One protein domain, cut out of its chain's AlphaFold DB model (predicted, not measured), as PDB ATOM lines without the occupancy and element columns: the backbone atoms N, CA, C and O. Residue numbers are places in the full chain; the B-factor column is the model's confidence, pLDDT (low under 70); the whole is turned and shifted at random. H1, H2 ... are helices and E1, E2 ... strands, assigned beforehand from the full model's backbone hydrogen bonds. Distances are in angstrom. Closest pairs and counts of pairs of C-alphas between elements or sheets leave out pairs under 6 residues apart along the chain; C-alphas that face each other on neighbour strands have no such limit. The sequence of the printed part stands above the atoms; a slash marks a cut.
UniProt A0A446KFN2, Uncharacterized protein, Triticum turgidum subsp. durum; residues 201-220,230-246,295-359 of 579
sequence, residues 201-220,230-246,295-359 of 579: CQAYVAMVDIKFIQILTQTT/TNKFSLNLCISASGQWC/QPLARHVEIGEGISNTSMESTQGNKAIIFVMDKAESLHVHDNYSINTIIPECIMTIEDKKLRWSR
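What this domain is: This is residues 201 to 220, 230 to 246 and 295 to 359 of the 579 residues of an uncharacterized protein of Triticum turgidum subsp. durum (UniProt A0A446KFN2). A parallel sheet of four strands makes a wall, and three helices stand over one side of it in a loose cluster, H1 and H2 grazing the sheet and H3 farther out, beyond H2. The other side of the sheet has no named element, and much of the rest is loop. The printed part has 102 residues with three named helices and four named strands, E1 H1 E2 E3 H2 E4 H3 along the chain, and the sheet order is E1 E2 E3 E4. The class is mixed, helices and strands, with 46 residues, under half, in named elements. The whole is compact, with a radius of gyration of the C-alphas of 13.1 A, and rounded, spanning 35 by 34 by 23 A.

How they stand to each other: E1, residues 201 to 207, is an edge strand, parallel to E2, residues 233 to 239, at 9 degrees; N 203 and O 234 are within hydrogen-bond range at 2.8 A. E2 is parallel to E3, residues 299 to 303, at 5 degrees, with N 300 and O 235 at 2.8 A. E3 is parallel to E4, residues 330 to 334, the other edge strand, at 12 degrees, with N 303 and O 332 at 2.8 A. H1, residues 212 to 217, only grazes the sheet with residues 212 to 216. H2, residues 315 to 326, only grazes it with residues 324 to 325. E3, H2 and E4 form a strand-helix-strand unit, two parallel neighbour strands with a helix between, with a right-handed crossover. H1 and H2 touch and stand about perpendicular at 81 degrees; their closest C-alphas, of Gln 214 and Gly 317, are 4.7 A apart. H3, residues 345 to 348, is not on the sheet; it touches H2, which meets it with residues 318 to 322 alone, and the closest C-alphas, of Asn 318 and Ile 347, are 5.7 A apart. H1 and H3 are apart. Every O i to N i+4 pair is within hydrogen-bond range in H1 and H2; H3 is too short for such a pair.

Where its parts are: E1 begins at C-alpha 201 (-9.112, 18.289, 33.450) and is 19.5 A long; E2 is 19.4 A. E3 is 13.5 A and E4 13.3 A. H2, the longest helix, runs 16.4 A from C-alpha 315 (-16.165, -6.438, 47.432). H1 is 8.9 A and H3 4.9 A, ending at C-alpha 348 (-5.487, -8.623, 43.634). After H3, residues 349 to 350 pair with 353 to 354, antiparallel.

The domain as a whole: The C-alphas farthest apart, of Gln 244 and Asp 352, are 36.7 A apart. Residues 221 to 229 are not printed, with 22.5 A from C-alpha 220 to C-alpha 230; residues 247 to 294 are not printed, with 11.1 A from C-alpha 246 to C-alpha 295. The link from E3 to H2 is long, with 11 residues. The mean pLDDT of the printed part is 80.6; residues 218 to 220, 230 to 231, 242 to 246 and 306 to 313 are under 70.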
ATOM      1  N   CYS A 201      -8.753  18.326  32.039       82.44
ATOM      2  CA  CYS A 201      -9.112  18.289  33.450       82.44
ATOM      3  C   CYS A 201      -7.912  17.878  34.311       82.44
ATOM      4  O   CYS A 201      -7.293  16.842  34.057       82.44
ATOM      5  N   GLN A 202      -7.598  18.675  35.331       85.75
ATOM      6  CA  GLN A 202      -6.635  18.335  36.376       85.75
ATOM      7  C   GLN A 202      -7.381  17.983  37.663       85.75
ATOM      8  O   GLN A 202      -8.058  18.826  38.253       85.75
ATOM      9  N   ALA A 203      -7.247  16.731  38.087       87.38
ATOM     10  CA  ALA A 203      -7.824  16.200  39.305       87.38
ATOM     11  C   ALA A 203      -6.734  15.938  40.348       87.38
ATOM     12  O   ALA A 203      -5.721  15.283  40.094       87.38
ATOM     13  N   TYR A 204      -6.982  16.442  41.542       87.81
ATOM     14  CA  TYR A 204      -6.103  16.408  42.689       87.81
ATOM     15  C   TYR A 204      -6.923  15.821  43.834       87.81
ATOM     16  O   TYR A 204      -7.906  16.416  44.271       87.81
ATOM     17  N   VAL A 205      -6.559  14.632  44.306       89.56
ATOM     18  CA  VAL A 205      -7.282  13.964  45.389       89.56
ATOM     19  C   VAL A 205      -6.312  13.540  46.477       89.56
ATOM     20  O   VAL A 205      -5.432  12.727  46.225       89.56
ATOM     21  N   ALA A 206      -6.504  14.051  47.688       88.75
ATOM     22  CA  ALA A 206      -5.739  13.679  48.864       88.75
ATOM     23  C   ALA A 206      -6.642  13.037  49.924       88.75
ATOM     24  O   ALA A 206      -7.721  13.544  50.244       88.75
ATOM     25  N   MET A 207      -6.200  11.906  50.460       87.75
ATOM     26  CA  MET A 207      -6.924  11.121  51.456       87.75
ATOM     27  C   MET A 207      -5.951  10.471  52.436       87.75
ATOM     28  O   MET A 207      -4.799  10.217  52.100       87.75
ATOM     29  N   VAL A 208      -6.425  10.161  53.642       83.25
ATOM     30  CA  VAL A 208      -5.634   9.391  54.617       83.25
ATOM     31  C   VAL A 208      -5.810   7.885  54.406       83.25
ATOM     32  O   VAL A 208      -4.852   7.137  54.546       83.25
ATOM     33  N   ASP A 209      -7.021   7.441  54.053       80.44
ATOM     34  CA  ASP A 209      -7.376   6.024  53.909       80.44
ATOM     35  C   ASP A 209      -7.756   5.704  52.453       80.44
ATOM     36  O   ASP A 209      -8.668   6.313  51.884       80.44
ATOM     37  N   ILE A 210      -7.091   4.698  51.875       82.12
ATOM     38  CA  ILE A 210      -7.331   4.178  50.520       82.12
ATOM     39  C   ILE A 210      -8.793   3.766  50.280       82.12
ATOM     40  O   ILE A 210      -9.266   3.789  49.144       82.12
ATOM     41  N   LYS A 211      -9.555   3.443  51.333       80.75
ATOM     42  CA  LYS A 211     -10.989   3.115  51.240       80.75
ATOM     43  C   LYS A 211     -11.825   4.250  50.654       80.75
ATOM     44  O   LYS A 211     -12.883   3.988  50.080       80.75
ATOM     45  N   PHE A 212     -11.352   5.495  50.731       84.94
ATOM     46  CA  PHE A 212     -12.022   6.635  50.110       84.94
ATOM     47  C   PHE A 212     -12.087   6.521  48.571       84.94
ATOM     48  O   PHE A 212     -12.970   7.105  47.945       84.94
ATOM     49  N   ILE A 213     -11.259   5.675  47.943       85.88
ATOM     50  CA  ILE A 213     -11.374   5.342  46.513       85.88
ATOM     51  C   ILE A 213     -12.751   4.752  46.163       85.88
ATOM     52  O   ILE A 213     -13.295   5.061  45.097       85.88
ATOM     53  N   GLN A 214     -13.356   3.947  47.048       85.31
ATOM     54  CA  GLN A 214     -14.712   3.438  46.816       85.31
ATOM     55  C   GLN A 214     -15.697   4.590  46.644       85.31
ATOM     56  O   GLN A 214     -16.509   4.558  45.729       85.31
ATOM     57  N   ILE A 215     -15.590   5.612  47.491       81.88
ATOM     58  CA  ILE A 215     -16.476   6.776  47.491       81.88
ATOM     59  C   ILE A 215     -16.333   7.574  46.191       81.88
ATOM     60  O   ILE A 215     -17.332   7.955  45.588       81.88
ATOM     61  N   LEU A 216     -15.101   7.778  45.724       80.88
ATOM     62  CA  LEU A 216     -14.826   8.505  44.479       80.88
ATOM     63  C   LEU A 216     -15.402   7.806  43.249       80.88
ATOM     64  O   LEU A 216     -15.795   8.461  42.282       80.88
ATOM     65  N   THR A 217     -15.414   6.477  43.276       76.12
ATOM     66  CA  THR A 217     -15.800   5.633  42.141       76.12
ATOM     67  C   THR A 217     -17.245   5.138  42.219       76.12
ATOM     68  O   THR A 217     -17.702   4.483  41.282       76.12
ATOM     69  N   GLN A 218     -17.979   5.469  43.289       68.31
ATOM     70  CA  GLN A 218     -19.340   5.006  43.552       68.31
ATOM     71  C   GLN A 218     -20.344   5.627  42.567       68.31
ATOM     72  O   GLN A 218     -20.914   6.682  42.824       68.31
ATOM     73  N   THR A 219     -20.587   4.962  41.434       58.62
ATOM     74  CA  THR A 219     -21.659   5.318  40.489       58.62
ATOM     75  C   THR A 219     -22.369   4.090  39.919       58.62
ATOM     76  O   THR A 219     -21.907   2.950  40.021       58.62
ATOM     77  N   THR A 220     -23.530   4.332  39.316       48.09
ATOM     78  CA  THR A 220     -24.314   3.376  38.539       48.09
ATOM     79  C   THR A 220     -23.529   2.923  37.296       48.09
ATOM     80  O   THR A 220     -23.438   3.613  36.291       48.09
ATOM     81  N   THR A 230      -6.214   9.850  28.720       58.78
ATOM     82  CA  THR A 230      -5.094  10.599  29.329       58.78
ATOM     83  C   THR A 230      -4.839  11.960  28.674       58.78
ATOM     84  O   THR A 230      -4.467  12.918  29.342       58.78
ATOM     85  N   ASN A 231      -5.172  12.109  27.387       62.75
ATOM     86  CA  ASN A 231      -5.111  13.392  26.678       62.75
ATOM     87  C   ASN A 231      -6.045  14.465  27.274       62.75
ATOM     88  O   ASN A 231      -5.799  15.662  27.117       62.75
ATOM     89  N   LYS A 232      -7.118  14.055  27.957       72.62
ATOM     90  CA  LYS A 232      -8.147  14.949  28.507       72.62
ATOM     91  C   LYS A 232      -8.120  15.039  30.033       72.62
ATOM     92  O   LYS A 232      -8.848  15.863  30.579       72.62
ATOM     93  N   PHE A 233      -7.336  14.199  30.711       79.06
ATOM     94  CA  PHE A 233      -7.456  14.010  32.153       79.06
ATOM     95  C   PHE A 233      -6.121  13.647  32.811       79.06
ATOM     96  O   PHE A 233      -5.535  12.613  32.485       79.06
ATOM     97  N   SER A 234      -5.690  14.472  33.767       84.88
ATOM     98  CA  SER A 234      -4.596  14.175  34.695       84.88
ATOM     99  C   SER A 234      -5.147  13.984  36.107       84.88
ATOM    100  O   SER A 234      -5.935  14.805  36.568       84.88
ATOM    101  N   LEU A 235      -4.715  12.938  36.805       86.62
ATOM    102  CA  LEU A 235      -5.082  12.603  38.176       86.62
ATOM    103  C   LEU A 235      -3.830  12.461  39.034       86.62
ATOM    104  O   LEU A 235      -2.976  11.635  38.729       86.62
ATOM    105  N   ASN A 236      -3.773  13.200  40.136       87.62
ATOM    106  CA  ASN A 236      -2.812  12.986  41.209       87.62
ATOM    107  C   ASN A 236      -3.571  12.527  42.452       87.62
ATOM    108  O   ASN A 236      -4.364  13.285  43.016       87.62
ATOM    109  N   LEU A 237      -3.343  11.278  42.841       89.00
ATOM    110  CA  LEU A 237      -3.927  10.651  44.015       89.00
ATOM    111  C   LEU A 237      -2.867  10.565  45.114       89.00
ATOM    112  O   LEU A 237      -1.897   9.838  44.949       89.00
ATOM    113  N   CYS A 238      -3.056  11.263  46.225       88.69
ATOM    114  CA  CYS A 238      -2.170  11.211  47.384       88.69
ATOM    115  C   CYS A 238      -2.866  10.475  48.535       88.69
ATOM    116  O   CYS A 238      -3.933  10.884  48.996       88.69
ATOM    117  N   ILE A 239      -2.266   9.378  48.989       87.50
ATOM    118  CA  ILE A 239      -2.712   8.580  50.129       87.50
ATOM    119  C   ILE A 239      -1.678   8.776  51.239       87.50
ATOM    120  O   ILE A 239      -0.667   8.075  51.298       87.50
ATOM    121  N   SER A 240      -1.890   9.780  52.088       83.44
ATOM    122  CA  SER A 240      -0.973  10.114  53.177       83.44
ATOM    123  C   SER A 240      -1.692  10.857  54.302       83.44
ATOM    124  O   SER A 240      -2.603  11.653  54.077       83.44
ATOM    125  N   ALA A 241      -1.249  10.613  55.533       73.25
ATOM    126  CA  ALA A 241      -1.591  11.420  56.697       73.25
ATOM    127  C   ALA A 241      -0.865  12.779  56.701       73.25
ATOM    128  O   ALA A 241      -1.321  13.708  57.365       73.25
ATOM    129  N   SER A 242       0.245  12.910  55.966       66.69
ATOM    130  CA  SER A 242       0.977  14.171  55.850       66.69
ATOM    131  C   SER A 242       0.215  15.169  54.966       66.69
ATOM    132  O   SER A 242      -0.476  14.792  54.017       66.69
ATOM    133  N   GLY A 243       0.299  16.460  55.301       53.38
ATOM    134  CA  GLY A 243      -0.475  17.526  54.649       53.38
ATOM    135  C   GLY A 243       0.147  18.105  53.373       53.38
ATOM    136  O   GLY A 243      -0.449  18.993  52.764       53.38
ATOM    137  N   GLN A 244       1.335  17.656  52.962       56.81
ATOM    138  CA  GLN A 244       2.066  18.282  51.862       56.81
ATOM    139  C   GLN A 244       1.773  17.568  50.538       56.81
ATOM    140  O   GLN A 244       1.841  16.350  50.454       56.81
ATOM    141  N   TRP A 245       1.410  18.328  49.503       54.91
ATOM    142  CA  TRP A 245       1.350  17.814  48.135       54.91
ATOM    143  C   TRP A 245       2.779  17.769  47.587       54.91
ATOM    144  O   TRP A 245       3.452  18.807  47.565       54.91
ATOM    145  N   CYS A 246       3.265  16.609  47.145       44.38
ATOM    146  CA  CYS A 246       4.581  16.533  46.520       44.38
ATOM    147  C   CYS A 246       4.568  17.276  45.166       44.38
ATOM    148  O   CYS A 246       3.815  16.973  44.242       44.38
ATOM    149  N   GLN A 295       9.333  11.355  37.349       78.06
ATOM    150  CA  GLN A 295       8.398  12.414  36.983       78.06
ATOM    151  C   GLN A 295       6.974  11.856  36.992       78.06
ATOM    152  O   GLN A 295       6.669  10.973  36.191       78.06
ATOM    153  N   PRO A 296       6.080  12.389  37.846       83.69
ATOM    154  CA  PRO A 296       4.681  11.988  37.859       83.69
ATOM    155  C   PRO A 296       4.025  12.134  36.478       83.69
ATOM    156  O   PRO A 296       4.006  13.229  35.892       83.69
ATOM    157  N   LEU A 297       3.477  11.024  35.983       87.44
ATOM    158  CA  LEU A 297       2.747  10.930  34.718       87.44
ATOM    159  C   LEU A 297       1.300  11.423  34.870       87.44
ATOM    160  O   LEU A 297       0.945  11.998  35.900       87.44
ATOM    161  N   ALA A 298       0.470  11.275  33.831       87.38
ATOM    162  CA  ALA A 298      -0.874  11.849  33.830       87.38
ATOM    163  C   ALA A 298      -1.732  11.244  34.942       87.38
ATOM    164  O   ALA A 298      -2.484  11.972  35.577       87.38
ATOM    165  N   ARG A 299      -1.597   9.943  35.218       89.50
ATOM    166  CA  ARG A 299      -2.255   9.283  36.357       89.50
ATOM    167  C   ARG A 299      -1.221   8.846  37.382       89.50
ATOM    168  O   ARG A 299      -0.613   7.783  37.257       89.50
ATOM    169  N   HIS A 300      -1.012   9.690  38.378       91.38
ATOM    170  CA  HIS A 300      -0.061   9.476  39.451       91.38
ATOM    171  C   HIS A 300      -0.753   9.030  40.739       91.38
ATOM    172  O   HIS A 300      -1.773   9.600  41.135       91.38
ATOM    173  N   VAL A 301      -0.168   8.032  41.397       92.12
ATOM    174  CA  VAL A 301      -0.532   7.598  42.744       92.12
ATOM    175  C   VAL A 301       0.682   7.753  43.654       92.12
ATOM    176  O   VAL A 301       1.760   7.243  43.357       92.12
ATOM    177  N   GLU A 302       0.485   8.431  44.771       91.38
ATOM    178  CA  GLU A 302       1.464   8.647  45.826       91.38
ATOM    179  C   GLU A 302       0.950   7.998  47.115       91.38
ATOM    180  O   GLU A 302      -0.199   8.220  47.509       91.38
ATOM    181  N   ILE A 303       1.775   7.182  47.767       90.50
ATOM    182  CA  ILE A 303       1.469   6.538  49.051       90.50
ATOM    183  C   ILE A 303       2.568   6.931  50.037       90.50
ATOM    184  O   ILE A 303       3.689   6.430  49.956       90.50
ATOM    185  N   GLY A 304       2.238   7.840  50.949       87.69
ATOM    186  CA  GLY A 304       3.182   8.441  51.889       87.69
ATOM    187  C   GLY A 304       3.088   7.871  53.307       87.69
ATOM    188  O   GLY A 304       2.557   6.782  53.543       87.69
ATOM    189  N   GLU A 305       3.543   8.668  54.277       82.00
ATOM    190  CA  GLU A 305       3.397   8.404  55.714       82.00
ATOM    191  C   GLU A 305       1.913   8.356  56.125       82.00
ATOM    192  O   GLU A 305       1.107   9.146  55.628       82.00
ATOM    193  N   GLY A 306       1.536   7.463  57.048       68.88
ATOM    194  CA  GLY A 306       0.162   7.318  57.552       68.88
ATOM    195  C   GLY A 306      -0.374   5.886  57.456       68.88
ATOM    196  O   GLY A 306       0.376   4.944  57.205       68.88
ATOM    197  N   ILE A 307      -1.673   5.682  57.704       59.44
ATOM    198  CA  ILE A 307      -2.275   4.339  57.667       59.44
ATOM    199  C   ILE A 307      -2.717   4.003  56.241       59.44
ATOM    200  O   ILE A 307      -3.715   4.529  55.765       59.44
ATOM    201  N   SER A 308      -2.075   3.026  55.608       63.78
ATOM    202  CA  SER A 308      -2.615   2.350  54.425       63.78
ATOM    203  C   SER A 308      -2.621   0.842  54.659       63.78
ATOM    204  O   SER A 308      -1.749   0.155  54.151       63.78
ATOM    205  N   ASN A 309      -3.564   0.306  55.450       56.44
ATOM    206  CA  ASN A 309      -3.697  -1.151  55.576       56.44
ATOM    207  C   ASN A 309      -4.953  -1.693  54.883       56.44
ATOM    208  O   ASN A 309      -6.106  -1.416  55.214       56.44
ATOM    209  N   THR A 310      -4.633  -2.475  53.873       61.72
ATOM    210  CA  THR A 310      -5.374  -3.004  52.741       61.72
ATOM    211  C   THR A 310      -6.119  -4.296  53.089       61.72
ATOM    212  O   THR A 310      -5.800  -5.379  52.609       61.72
ATOM    213  N   SER A 311      -7.160  -4.179  53.910       56.00
ATOM    214  CA  SER A 311      -8.271  -5.138  53.924       56.00
ATOM    215  C   SER A 311      -9.576  -4.355  53.823       56.00
ATOM    216  O   SER A 311     -10.080  -3.811  54.810       56.00
ATOM    217  N   MET A 312     -10.104  -4.233  52.608       64.19
ATOM    218  CA  MET A 312     -11.466  -3.753  52.422       64.19
ATOM    219  C   MET A 312     -12.406  -4.943  52.590       64.19
ATOM    220  O   MET A 312     -12.299  -5.918  51.852       64.19
ATOM    221  N   GLU A 313     -13.326  -4.867  53.551       65.75
ATOM    222  CA  GLU A 313     -14.371  -5.889  53.706       65.75
ATOM    223  C   GLU A 313     -15.372  -5.849  52.539       65.75
ATOM    224  O   GLU A 313     -16.005  -6.851  52.217       65.75
ATOM    225  N   SER A 314     -15.512  -4.694  51.872       79.94
ATOM    226  CA  SER A 314     -16.448  -4.535  50.764       79.94
ATOM    227  C   SER A 314     -15.839  -5.005  49.436       79.94
ATOM    228  O   SER A 314     -14.869  -4.440  48.925       79.94
ATOM    229  N   THR A 315     -16.480  -5.991  48.803       83.44
ATOM    230  CA  THR A 315     -16.165  -6.438  47.432       83.44
ATOM    231  C   THR A 315     -16.143  -5.267  46.449       83.44
ATOM    232  O   THR A 315     -15.240  -5.147  45.623       83.44
ATOM    233  N   GLN A 316     -17.119  -4.360  46.567       82.31
ATOM    234  CA  GLN A 316     -17.213  -3.171  45.721       82.31
ATOM    235  C   GLN A 316     -16.036  -2.213  45.927       82.31
ATOM    236  O   GLN A 316     -15.562  -1.599  44.974       82.31
ATOM    237  N   GLY A 317     -15.563  -2.084  47.161       83.50
ATOM    238  CA  GLY A 317     -14.443  -1.222  47.472       83.50
ATOM    239  C   GLY A 317     -13.128  -1.751  46.922       83.50
ATOM    240  O   GLY A 317     -12.379  -1.013  46.289       83.50
ATOM    241  N   ASN A 318     -12.885  -3.051  47.049       84.44
ATOM    242  CA  ASN A 318     -11.717  -3.646  46.420       84.44
ATOM    243  C   ASN A 318     -11.780  -3.564  44.882       84.44
ATOM    244  O   ASN A 318     -10.770  -3.258  44.252       84.44
ATOM    245  N   LYS A 319     -12.960  -3.742  44.259       85.31
ATOM    246  CA  LYS A 319     -13.152  -3.498  42.812       85.31
ATOM    247  C   LYS A 319     -12.769  -2.066  42.420       85.31
ATOM    248  O   LYS A 319     -12.158  -1.864  41.371       85.31
ATOM    249  N   ALA A 320     -13.096  -1.085  43.260       85.88
ATOM    250  CA  ALA A 320     -12.709   0.307  43.060       85.88
ATOM    251  C   ALA A 320     -11.192   0.524  43.171       85.88
ATOM    252  O   ALA A 320     -10.613   1.212  42.329       85.88
ATOM    253  N   ILE A 321     -10.537  -0.095  44.159       86.75
ATOM    254  CA  ILE A 321      -9.075  -0.052  44.310       86.75
ATOM    255  C   ILE A 321      -8.396  -0.673  43.084       86.75
ATOM    256  O   ILE A 321      -7.535  -0.029  42.489       86.75
ATOM    257  N   ILE A 322      -8.826  -1.868  42.653       86.81
ATOM    258  CA  ILE A 322      -8.321  -2.522  41.434       86.81
ATOM    259  C   ILE A 322      -8.468  -1.587  40.229       86.81
ATOM    260  O   ILE A 322      -7.520  -1.412  39.467       86.81
ATOM    261  N   PHE A 323      -9.638  -0.962  40.063       86.44
ATOM    262  CA  PHE A 323      -9.901  -0.050  38.951       86.44
ATOM    263  C   PHE A 323      -8.945   1.149  38.933       86.44
ATOM    264  O   PHE A 323      -8.396   1.463  37.880       86.44
ATOM    265  N   VAL A 324      -8.730   1.814  40.072       87.12
ATOM    266  CA  VAL A 324      -7.849   2.991  40.141       87.12
ATOM    267  C   VAL A 324      -6.382   2.598  39.972       87.12
ATOM    268  O   VAL A 324      -5.677   3.220  39.179       87.12
ATOM    269  N   MET A 325      -5.933   1.539  40.652       88.75
ATOM    270  CA  MET A 325      -4.538   1.094  40.606       88.75
ATOM    271  C   MET A 325      -4.145   0.532  39.231       88.75
ATOM    272  O   MET A 325      -3.063   0.839  38.740       88.75
ATOM    273  N   ASP A 326      -5.029  -0.200  38.533       89.31
ATOM    274  CA  ASP A 326      -4.739  -0.721  37.179       89.31
ATOM    275  C   ASP A 326      -4.603   0.395  36.127       89.31
ATOM    276  O   ASP A 326      -4.025   0.190  35.057       89.31
ATOM    277  N   LYS A 327      -5.145   1.585  36.421       88.31
ATOM    278  CA  LYS A 327      -5.087   2.777  35.565       88.31
ATOM    279  C   LYS A 327      -3.941   3.723  35.920       88.31
ATOM    280  O   LYS A 327      -3.755   4.685  35.172       88.31
ATOM    281  N   ALA A 328      -3.227   3.487  37.021       91.56
ATOM    282  CA  ALA A 328      -2.093   4.301  37.430       91.56
ATOM    283  C   ALA A 328      -0.938   4.147  36.431       91.56
ATOM    284  O   ALA A 328      -0.590   3.036  36.044       91.56
ATOM    285  N   GLU A 329      -0.348   5.269  36.026       93.44
ATOM    286  CA  GLU A 329       0.802   5.330  35.117       93.44
ATOM    287  C   GLU A 329       2.113   5.522  35.872       93.44
ATOM    288  O   GLU A 329       3.167   5.054  35.444       93.44
ATOM    289  N   SER A 330       2.060   6.196  37.017       94.44
ATOM    290  CA  SER A 330       3.217   6.355  37.889       94.44
ATOM    291  C   SER A 330       2.828   6.145  39.345       94.44
ATOM    292  O   SER A 330       1.776   6.619  39.775       94.44
ATOM    293  N   LEU A 331       3.684   5.452  40.089       95.00
ATOM    294  CA  LEU A 331       3.496   5.134  41.501       95.00
ATOM    295  C   LEU A 331       4.724   5.575  42.295       95.00
ATOM    296  O   LEU A 331       5.845   5.198  41.953       95.00
ATOM    297  N   HIS A 332       4.517   6.347  43.359       93.12
ATOM    298  CA  HIS A 332       5.560   6.685  44.326       93.12
ATOM    299  C   HIS A 332       5.107   6.288  45.726       93.12
ATOM    300  O   HIS A 332       4.132   6.815  46.242       93.12
ATOM    301  N   VAL A 333       5.805   5.338  46.334       92.69
ATOM    302  CA  VAL A 333       5.578   4.926  47.719       92.69
ATOM    303  C   VAL A 333       6.778   5.372  48.535       92.69
ATOM    304  O   VAL A 333       7.907   5.009  48.203       92.69
ATOM    305  N   HIS A 334       6.569   6.174  49.570       91.62
ATOM    306  CA  HIS A 334       7.677   6.685  50.364       91.62
ATOM    307  C   HIS A 334       7.322   6.887  51.829       91.62
ATOM    308  O   HIS A 334       6.168   7.127  52.170       91.62
ATOM    309  N   ASP A 335       8.331   6.792  52.697       88.81
ATOM    310  CA  ASP A 335       8.211   7.127  54.122       88.81
ATOM    311  C   ASP A 335       7.053   6.388  54.823       88.81
ATOM    312  O   ASP A 335       6.425   6.904  55.752       88.81
ATOM    313  N   ASN A 336       6.735   5.168  54.369       87.31
ATOM    314  CA  ASN A 336       5.628   4.389  54.908       87.31
ATOM    315  C   ASN A 336       6.130   3.306  55.871       87.31
ATOM    316  O   ASN A 336       6.731   2.299  55.491       87.31
ATOM    317  N   TYR A 337       5.832   3.509  57.152       87.19
ATOM    318  CA  TYR A 337       6.289   2.666  58.261       87.19
ATOM    319  C   TYR A 337       5.265   1.603  58.693       87.19
ATOM    320  O   TYR A 337       5.457   0.936  59.720       87.19
ATOM    321  N   SER A 338       4.166   1.460  57.950       85.75
ATOM    322  CA  SER A 338       3.003   0.660  58.349       85.75
ATOM    323  C   SER A 338       2.755  -0.537  57.436       85.75
ATOM    324  O   SER A 338       2.338  -1.582  57.935       85.75
ATOM    325  N   ILE A 339       3.013  -0.405  56.133       86.69
ATOM    326  CA  ILE A 339       2.689  -1.444  55.146       86.69
ATOM    327  C   ILE A 339       3.713  -2.573  55.079       86.69
ATOM    328  O   ILE A 339       4.915  -2.350  55.218       86.69
ATOM    329  N   ASN A 340       3.218  -3.782  54.806       87.75
ATOM    330  CA  ASN A 340       4.025  -4.959  54.470       87.75
ATOM    331  C   ASN A 340       4.012  -5.285  52.962       87.75
ATOM    332  O   ASN A 340       4.919  -5.970  52.493       87.75
ATOM    333  N   THR A 341       3.037  -4.755  52.215       87.44
ATOM    334  CA  THR A 341       2.923  -4.784  50.749       87.44
ATOM    335  C   THR A 341       2.141  -3.569  50.249       87.44
ATOM    336  O   THR A 341       1.350  -3.005  51.005       87.44
ATOM    337  N   ILE A 342       2.357  -3.144  48.998       86.94
ATOM    338  CA  ILE A 342       1.640  -1.998  48.406       86.94
ATOM    339  C   ILE A 342       0.153  -2.334  48.221       86.94
ATOM    340  O   ILE A 342      -0.709  -1.545  48.603       86.94
ATOM    341  N   ILE A 343      -0.146  -3.508  47.654       83.75
ATOM    342  CA  ILE A 343      -1.497  -4.074  47.537       83.75
ATOM    343  C   ILE A 343      -1.413  -5.576  47.864       83.75
ATOM    344  O   ILE A 343      -0.701  -6.302  47.169       83.75
ATOM    345  N   PRO A 344      -2.125  -6.074  48.889       76.50
ATOM    346  CA  PRO A 344      -2.137  -7.478  49.254       76.50
ATOM    347  C   PRO A 344      -2.904  -8.327  48.266       76.50
ATOM    348  O   PRO A 344      -3.867  -7.896  47.632       76.50
ATOM    349  N   GLU A 345      -2.532  -9.598  48.264       75.81
ATOM    350  CA  GLU A 345      -3.106 -10.633  47.421       75.81
ATOM    351  C   GLU A 345      -4.637 -10.738  47.527       75.81
ATOM    352  O   GLU A 345      -5.306 -10.921  46.514       75.81
ATOM    353  N   CYS A 346      -5.220 -10.511  48.713       71.56
ATOM    354  CA  CYS A 346      -6.674 -10.560  48.913       71.56
ATOM    355  C   CYS A 346      -7.463  -9.495  48.125       71.56
ATOM    356  O   CYS A 346      -8.673  -9.635  47.959       71.56
ATOM    357  N   ILE A 347      -6.796  -8.449  47.627       75.75
ATOM    358  CA  ILE A 347      -7.380  -7.402  46.774       75.75
ATOM    359  C   ILE A 347      -7.043  -7.649  45.294       75.75
ATOM    360  O   ILE A 347      -7.739  -7.149  44.415       75.75
ATOM    361  N   MET A 348      -6.005  -8.439  44.995       73.00
ATOM    362  CA  MET A 348      -5.487  -8.623  43.634       73.00
ATOM    363  C   MET A 348      -6.468  -9.333  42.697       73.00
ATOM    364  O   MET A 348      -6.441  -9.067  41.498       73.00
ATOM    365  N   THR A 349      -7.316 -10.229  43.214       75.94
ATOM    366  CA  THR A 349      -8.315 -10.967  42.425       75.94
ATOM    367  C   THR A 349      -9.647 -11.003  43.154       75.94
ATOM    368  O   THR A 349      -9.750 -11.572  44.237       75.94
ATOM    369  N   ILE A 350     -10.681 -10.425  42.544       75.75
ATOM    370  CA  ILE A 350     -12.042 -10.425  43.079       75.75
ATOM    371  C   ILE A 350     -13.025 -10.687  41.958       75.75
ATOM    372  O   ILE A 350     -13.167  -9.871  41.047       75.75
ATOM    373  N   GLU A 351     -13.744 -11.805  42.073       80.69
ATOM    374  CA  GLU A 351     -14.660 -12.295  41.041       80.69
ATOM    375  C   GLU A 351     -13.949 -12.372  39.672       80.69
ATOM    376  O   GLU A 351     -13.009 -13.148  39.509       80.69
ATOM    377  N   ASP A 352     -14.367 -11.559  38.699       75.38
ATOM    378  CA  ASP A 352     -13.793 -11.450  37.355       75.38
ATOM    379  C   ASP A 352     -12.705 -10.365  37.230       75.38
ATOM    380  O   ASP A 352     -12.096 -10.215  36.168       75.38
ATOM    381  N   LYS A 353     -12.467  -9.566  38.279       80.50
ATOM    382  CA  LYS A 353     -11.507  -8.453  38.263       80.50
ATOM    383  C   LYS A 353     -10.165  -8.884  38.829       80.50
ATOM    384  O   LYS A 353     -10.086  -9.430  39.924       80.50
ATOM    385  N   LYS A 354      -9.104  -8.565  38.092       85.12
ATOM    386  CA  LYS A 354      -7.719  -8.809  38.491       85.12
ATOM    387  C   LYS A 354      -6.891  -7.535  38.325       85.12
ATOM    388  O   LYS A 354      -7.007  -6.866  37.295       85.12
ATOM    389  N   LEU A 355      -6.076  -7.197  39.321       87.69
ATOM    390  CA  LEU A 355      -5.146  -6.068  39.256       87.69
ATOM    391  C   LEU A 355      -3.891  -6.477  38.478       87.69
ATOM    392  O   LEU A 355      -3.142  -7.340  38.922       87.69
ATOM    393  N   ARG A 356      -3.665  -5.851  37.318       88.56
ATOM    394  CA  ARG A 356      -2.531  -6.162  36.429       88.56
ATOM    395  C   ARG A 356      -1.416  -5.133  36.478       88.56
ATOM    396  O   ARG A 356      -0.336  -5.404  35.967       88.56
ATOM    397  N   TRP A 357      -1.693  -3.937  36.996       91.69
ATOM    398  CA  TRP A 357      -0.827  -2.770  36.806       91.69
ATOM    399  C   TRP A 357      -0.556  -2.505  35.315       91.69
ATOM    400  O   TRP A 357       0.558  -2.172  34.918       91.69
ATOM    401  N   SER A 358      -1.579  -2.686  34.468       89.19
ATOM    402  CA  SER A 358      -1.422  -2.705  33.004       89.19
ATOM    403  C   SER A 358      -0.920  -1.386  32.408       89.19
ATOM    404  O   SER A 358      -0.323  -1.393  31.336       89.19
ATOM    405  N   ARG A 359      -1.150  -0.264  33.101       92.75
ATOM    406  CA  ARG A 359      -0.741   1.085  32.685       92.75
ATOM    407  C   ARG A 359       0.482   1.627  33.411       92.75
ATOM    408  O   ARG A 359       0.944   2.702  33.048       92.75
TER     409      ARG A 359